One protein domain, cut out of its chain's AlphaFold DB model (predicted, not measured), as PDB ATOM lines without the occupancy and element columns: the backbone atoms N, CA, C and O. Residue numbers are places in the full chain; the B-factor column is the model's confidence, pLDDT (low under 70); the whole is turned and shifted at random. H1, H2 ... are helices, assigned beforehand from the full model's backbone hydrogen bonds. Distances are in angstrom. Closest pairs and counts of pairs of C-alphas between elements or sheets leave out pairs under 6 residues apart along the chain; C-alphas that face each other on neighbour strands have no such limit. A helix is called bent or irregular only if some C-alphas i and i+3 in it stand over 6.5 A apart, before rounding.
ATOM      1  N   HIS A 533     181.833 168.095 184.084       63.47
ATOM      2  CA  HIS A 533     181.282 169.429 184.310       63.47
ATOM      3  C   HIS A 533     179.774 169.463 184.037       63.47
ATOM      4  O   HIS A 533     179.027 169.913 184.900       63.47
ATOM      5  N   LEU A 534     179.325 168.895 182.910       65.12
ATOM      6  CA  LEU A 534     177.905 168.795 182.553       65.12
ATOM      7  C   LEU A 534     177.093 168.017 183.599       65.12
ATOM      8  O   LEU A 534     176.020 168.472 183.988       65.12
ATOM      9  N   ARG A 535     177.625 166.912 184.144       65.75
ATOM     10  CA  ARG A 535     176.936 166.183 185.224       65.75
ATOM     11  C   ARG A 535     176.746 167.030 186.485       65.75
ATOM     12  O   ARG A 535     175.662 167.029 187.053       65.75
ATOM     13  N   ASN A 536     177.761 167.795 186.895       74.62
ATOM     14  CA  ASN A 536     177.633 168.691 188.050       74.62
ATOM     15  C   ASN A 536     176.568 169.788 187.831       74.62
ATOM     16  O   ASN A 536     175.990 170.268 188.805       74.62
ATOM     17  N   ILE A 537     176.329 170.197 186.578       79.12
ATOM     18  CA  ILE A 537     175.256 171.136 186.218       79.12
ATOM     19  C   ILE A 537     173.895 170.438 186.346       79.12
ATOM     20  O   ILE A 537     173.023 170.973 187.021       79.12
ATOM     21  N   HIS A 538     173.739 169.232 185.786       78.00
ATOM     22  CA  HIS A 538     172.504 168.438 185.858       78.00
ATOM     23  C   HIS A 538     172.107 168.102 187.309       78.00
ATOM     24  O   HIS A 538     171.031 168.488 187.765       78.00
ATOM     25  N   ASP A 539     173.004 167.469 188.078       81.50
ATOM     26  CA  ASP A 539     172.769 167.118 189.490       81.50
ATOM     27  C   ASP A 539     172.421 168.379 190.321       81.50
ATOM     28  O   ASP A 539     171.560 168.358 191.204       81.50
ATOM     29  N   GLY A 540     173.064 169.512 190.010       87.44
ATOM     30  CA  GLY A 540     172.833 170.799 190.666       87.44
ATOM     31  C   GLY A 540     171.560 171.541 190.228       87.44
ATOM     32  O   GLY A 540     171.061 172.365 191.005       87.44
ATOM     33  N   MET A 541     171.027 171.254 189.034       89.31
ATOM     34  CA  MET A 541     169.710 171.705 188.573       89.31
ATOM     35  C   MET A 541     168.603 170.890 189.240       89.31
ATOM     36  O   MET A 541     167.693 171.485 189.819       89.31
ATOM     37  N   GLU A 542     168.709 169.557 189.256       86.69
ATOM     38  CA  GLU A 542     167.735 168.686 189.929       86.69
ATOM     39  C   GLU A 542     167.612 169.004 191.427       86.69
ATOM     40  O   GLU A 542     166.500 169.089 191.947       86.69
ATOM     41  N   GLU A 543     168.724 169.272 192.124       90.00
ATOM     42  CA  GLU A 543     168.683 169.661 193.542       90.00
ATOM     43  C   GLU A 543     167.918 170.983 193.767       90.00
ATOM     44  O   GLU A 543     167.224 171.150 194.775       90.00
ATOM     45  N   ARG A 544     168.039 171.947 192.845       91.56
ATOM     46  CA  ARG A 544     167.405 173.272 192.963       91.56
ATOM     47  C   ARG A 544     165.945 173.259 192.545       91.56
ATOM     48  O   ARG A 544     165.119 173.819 193.261       91.56
ATOM     49  N   LEU A 545     165.618 172.586 191.446       87.06
ATOM     50  CA  LEU A 545     164.240 172.364 191.015       87.06
ATOM     51  C   LEU A 545     163.476 171.515 192.049       87.06
ATOM     52  O   LEU A 545     162.359 171.876 192.417       87.06
ATOM     53  N   GLY A 546     164.138 170.523 192.656       88.19
ATOM     54  CA  GLY A 546     163.649 169.773 193.818       88.19
ATOM     55  C   GLY A 546     163.276 170.654 195.011       88.19
ATOM     56  O   GLY A 546     162.190 170.520 195.575       88.19
ATOM     57  N   LYS A 547     164.132 171.620 195.373       90.12
ATOM     58  CA  LYS A 547     163.831 172.616 196.426       90.12
ATOM     59  C   LYS A 547     162.691 173.571 196.053       90.12
ATOM     60  O   LYS A 547     162.071 174.133 196.952       90.12
ATOM     61  N   ARG A 548     162.422 173.745 194.757       86.94
ATOM     62  CA  ARG A 548     161.351 174.582 194.190       86.94
ATOM     63  C   ARG A 548     160.050 173.800 193.925       86.94
ATOM     64  O   ARG A 548     159.088 174.390 193.452       86.94
ATOM     65  N   GLY A 549     159.999 172.508 194.274       88.06
ATOM     66  CA  GLY A 549     158.792 171.670 194.233       88.06
ATOM     67  C   GLY A 549     158.670 170.715 193.039       88.06
ATOM     68  O   GLY A 549     157.709 169.950 192.998       88.06
ATOM     69  N   TYR A 550     159.632 170.716 192.113       87.75
ATOM     70  CA  TYR A 550     159.629 169.891 190.899       87.75
ATOM     71  C   TYR A 550     160.404 168.592 191.123       87.75
ATOM     72  O   TYR A 550     161.466 168.590 191.748       87.75
ATOM     73  N   LYS A 551     159.898 167.465 190.627       81.44
ATOM     74  CA  LYS A 551     160.573 166.165 190.751       81.44
ATOM     75  C   LYS A 551     161.740 166.035 189.757       81.44
ATOM     76  O   LYS A 551     161.746 166.707 188.727       81.44
ATOM     77  N   PRO A 552     162.709 165.134 190.010       72.50
ATOM     78  CA  PRO A 552     163.709 164.751 189.010       72.50
ATOM     79  C   PRO A 552     163.051 164.361 187.676       72.50
ATOM     80  O   PRO A 552     162.123 163.548 187.652       72.50
ATOM     81  N   GLY A 553     163.496 164.972 186.577       70.38
ATOM     82  CA  GLY A 553     162.907 164.804 185.241       70.38
ATOM     83  C   GLY A 553     161.531 165.454 185.002       70.38
ATOM     84  O   GLY A 553     160.924 165.188 183.961       70.38
ATOM     85  N   GLU A 554     161.022 166.276 185.925       76.56
ATOM     86  CA  GLU A 554     159.839 167.130 185.734       76.56
ATOM     87  C   GLU A 554     160.279 168.499 185.190       76.56
ATOM     88  O   GLU A 554     161.231 169.102 185.691       76.56
ATOM     89  N   ARG A 555     159.607 168.986 184.140       83.69
ATOM     90  CA  ARG A 555     159.896 170.302 183.555       83.69
ATOM     91  C   ARG A 555     159.246 171.413 184.368       83.69
ATOM     92  O   ARG A 555     158.179 171.220 184.945       83.69
ATOM     93  N   ALA A 556     159.894 172.570 184.393       80.75
ATOM     94  CA  ALA A 556     159.474 173.735 185.155       80.75
ATOM     95  C   ALA A 556     159.287 174.969 184.247       80.75
ATOM     96  O   ALA A 556     159.891 175.044 183.172       80.75
ATOM     97  N   PRO A 557     158.479 175.957 184.674       83.38
ATOM     98  CA  PRO A 557     158.367 177.250 184.010       83.38
ATOM     99  C   PRO A 557     159.728 177.932 183.831       83.38
ATOM    100  O   PRO A 557     160.633 177.795 184.658       83.38
ATOM    101  N   ARG A 558     159.877 178.666 182.724       79.88
ATOM    102  CA  ARG A 558     161.153 179.259 182.294       79.88
ATOM    103  C   ARG A 558     161.808 180.127 183.373       79.88
ATOM    104  O   ARG A 558     163.007 180.005 183.591       79.88
ATOM    105  N   ASP A 559     161.034 180.976 184.033       79.06
ATOM    106  CA  ASP A 559     161.461 181.844 185.133       79.06
ATOM    107  C   ASP A 559     162.049 181.042 186.307       79.06
ATOM    108  O   ASP A 559     163.133 181.364 186.797       79.06
ATOM    109  N   VAL A 560     161.401 179.933 186.679       86.00
ATOM    110  CA  VAL A 560     161.860 179.021 187.739       86.00
ATOM    111  C   VAL A 560     163.169 178.322 187.352       86.00
ATOM    112  O   VAL A 560     164.055 178.163 188.198       86.00
ATOM    113  N   VAL A 561     163.320 177.928 186.081       85.56
ATOM    114  CA  VAL A 561     164.554 177.317 185.551       85.56
ATOM    115  C   VAL A 561     165.692 178.339 185.469       85.56
ATOM    116  O   VAL A 561     166.809 178.029 185.876       85.56
ATOM    117  N   GLU A 562     165.428 179.563 185.004       84.31
ATOM    118  CA  GLU A 562     166.420 180.649 184.955       84.31
ATOM    119  C   GLU A 562     166.906 181.059 186.349       84.31
ATOM    120  O   GLU A 562     168.085 181.364 186.529       84.31
ATOM    121  N   GLU A 563     166.023 181.062 187.346       86.56
ATOM    122  CA  GLU A 563     166.385 181.379 188.725       86.56
ATOM    123  C   GLU A 563     167.183 180.232 189.376       86.56
ATOM    124  O   GLU A 563     168.237 180.477 189.961       86.56
ATOM    125  N   ALA A 564     166.774 178.970 189.171       87.12
ATOM    126  CA  ALA A 564     167.561 177.798 189.574       87.12
ATOM    127  C   ALA A 564     168.943 177.750 188.886       87.12
ATOM    128  O   ALA A 564     169.933 177.334 189.492       87.12
ATOM    129  N   PHE A 565     169.038 178.221 187.642       89.31
ATOM    130  CA  PHE A 565     170.303 178.357 186.926       89.31
ATOM    131  C   PHE A 565     171.164 179.515 187.464       89.31
ATOM    132  O   PHE A 565     172.373 179.355 187.642       89.31
ATOM    133  N   ARG A 566     170.565 180.667 187.800       87.81
ATOM    134  CA  ARG A 566     171.275 181.775 188.469       87.81
ATOM    135  C   ARG A 566     171.833 181.349 189.828       87.81
ATOM    136  O   ARG A 566     172.993 181.635 190.121       87.81
ATOM    137  N   ASP A 567     171.079 180.563 190.597       87.75
ATOM    138  CA  ASP A 567     171.528 179.969 191.864       87.75
ATOM    139  C   ASP A 567     172.734 179.011 191.705       87.75
ATOM    140  O   ASP A 567     173.388 178.680 192.700       87.75
ATOM    141  N   LEU A 568     173.027 178.501 190.497       83.44
ATOM    142  CA  LEU A 568     174.230 177.700 190.206       83.44
ATOM    143  C   LEU A 568     175.494 178.549 189.998       83.44
ATOM    144  O   LEU A 568     176.595 178.001 190.085       83.44
ATOM    145  N   GLY A 569     175.366 179.855 189.741       82.81
ATOM    146  CA  GLY A 569     176.503 180.740 189.469       82.81
ATOM    147  C   GLY A 569     177.238 180.426 188.157       82.81
ATOM    148  O   GLY A 569     178.449 180.627 188.064       82.81
ATOM    149  N   LEU A 570     176.526 179.884 187.164       79.56
ATOM    150  CA  LEU A 570     177.070 179.518 185.854       79.56
ATOM    151  C   LEU A 570     177.000 180.687 184.858       79.56
ATOM    152  O   LEU A 570     176.175 181.586 184.975       79.56
ATOM    153  N   SER A 571     177.866 180.643 183.843       77.00
ATOM    154  CA  SER A 571     177.838 181.567 182.699       77.00
ATOM    155  C   SER A 571     176.561 181.387 181.874       77.00
ATOM    156  O   SER A 571     176.217 180.250 181.550       77.00
ATOM    157  N   GLU A 572     175.925 182.481 181.437       71.69
ATOM    158  CA  GLU A 572     174.722 182.474 180.576       71.69
ATOM    159  C   GLU A 572     174.868 181.619 179.306       71.69
ATOM    160  O   GLU A 572     173.882 181.098 178.791       71.69
ATOM    161  N   SER A 573     176.098 181.377 178.841       68.12
ATOM    162  CA  SER A 573     176.395 180.433 177.753       68.12
ATOM    163  C   SER A 573     175.840 179.013 177.972       68.12
ATOM    164  O   SER A 573     175.647 178.288 177.000       68.12
ATOM    165  N   TYR A 574     175.592 178.605 179.223       73.50
ATOM    166  CA  TYR A 574     174.982 177.312 179.568       73.50
ATOM    167  C   TYR A 574     173.465 177.385 179.807       73.50
ATOM    168  O   TYR A 574     172.835 176.341 179.974       73.50
ATOM    169  N   LEU A 575     172.859 178.578 179.787       75.25
ATOM    170  CA  LEU A 575     171.435 178.742 180.083       75.25
ATOM    171  C   LEU A 575     170.546 178.136 178.987       75.25
ATOM    172  O   LEU A 575     169.569 177.468 179.298       75.25
ATOM    173  N   ALA A 576     170.887 178.316 177.706       68.56
ATOM    174  CA  ALA A 576     170.074 177.793 176.602       68.56
ATOM    175  C   ALA A 576     169.988 176.244 176.562       68.56
ATOM    176  O   ALA A 576     168.881 175.731 176.386       68.56
ATOM    177  N   PRO A 577     171.080 175.475 176.778       69.94
ATOM    178  CA  PRO A 577     170.998 174.028 176.998       69.94
ATOM    179  C   PRO A 577     170.106 173.634 178.184       69.94
ATOM    180  O   PRO A 577     169.224 172.795 178.021       69.94
ATOM    181  N   VAL A 578     170.284 174.278 179.344       76.50
ATOM    182  CA  VAL A 578     169.505 173.982 180.562       76.50
ATOM    183  C   VAL A 578     168.019 174.292 180.367       76.50
ATOM    184  O   VAL A 578     167.164 173.505 180.768       76.50
ATOM    185  N   LEU A 579     167.695 175.392 179.683       75.38
ATOM    186  CA  LEU A 579     166.323 175.725 179.309       75.38
ATOM    187  C   LEU A 579     165.703 174.672 178.385       75.38
ATOM    188  O   LEU A 579     164.555 174.314 178.605       75.38
ATOM    189  N   ASN A 580     166.429 174.127 177.404       72.00
ATOM    190  CA  ASN A 580     165.905 173.069 176.525       72.00
ATOM    191  C   ASN A 580     165.599 171.746 177.255       72.00
ATOM    192  O   ASN A 580     164.689 171.012 176.856       72.00
ATOM    193  N   GLU A 581     166.371 171.420 178.289       76.56
ATOM    194  CA  GLU A 581     166.228 170.181 179.055       76.56
ATOM    195  C   GLU A 581     165.094 170.292 180.089       76.56
ATOM    196  O   GLU A 581     164.141 169.502 180.058       76.56
ATOM    197  N   TYR A 582     165.147 171.332 180.929       79.88
ATOM    198  CA  TYR A 582     164.276 171.517 182.095       79.88
ATOM    199  C   TYR A 582     163.096 172.474 181.880       79.88
ATOM    200  O   TYR A 582     162.174 172.472 182.692       79.88
ATOM    201  N   GLY A 583     163.105 173.299 180.834       77.25
ATOM    202  CA  GLY A 583     162.040 174.263 180.556       77.25
ATOM    203  C   GLY A 583     160.807 173.618 179.928       77.25
ATOM    204  O   GLY A 583     160.915 172.837 178.977       77.25
TER     205      GLY A 583
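This is residues 533 to 583 of the 1225 residues of the protein "Hypothetical protein" of Pelagomonas calceolata (UniProt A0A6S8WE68). The long helix H1 runs along one side of a small rounded cluster of three helices. H2 packs on it and H3 packs on H2 at steep angles, their three centres forming a triangle. The 51 printed residues hold three named helices, in the order H1, H2, H3, and no named strand; the class is all helix. The whole is compact, with a radius of gyration of the C-alphas of 9.4 A and spans of 25 by 19 by 17 A.

H1, residues 533 to 547, touches H2, residues 558 to 566, with residues 541 to 545 alone; the closest C-alphas, of Arg 544 and Ala 564, are 5.7 A apart. They run opposite ways at a steep tilt of 59 degrees. H2 touches H3, residues 572 to 582, closest at the C-alphas of Val 561 and Leu 579, 6.7 A, opposite ways at a steep tilt of 48 degrees. H1 and H3 are near each other, with 10 pairs of C-alphas within 10 A. Every O i to N i+4 pair is within hydrogen-bond range in H2, 10 of 11 in H1 and 5 of 7 in H3.

H1 begins at C-alpha 533 (181.282, 169.429, 184.310) and is 21.5 A long. H2 is 12.1 A long. H3, 15.2 A, ends at C-alpha 582 (164.276, 171.517, 182.095); it is only just irregular, C-alphas 573 and 576 being 6.9 A apart.

The C-alphas farthest apart, of Gly 549 and Ser 573, are 25.7 A apart. The printed part has no cut; the link from H1 to H2 is short, that from H2 to H3 tight. Confidence is under 70 at residues 533 to 535, 573 and 576 to 577.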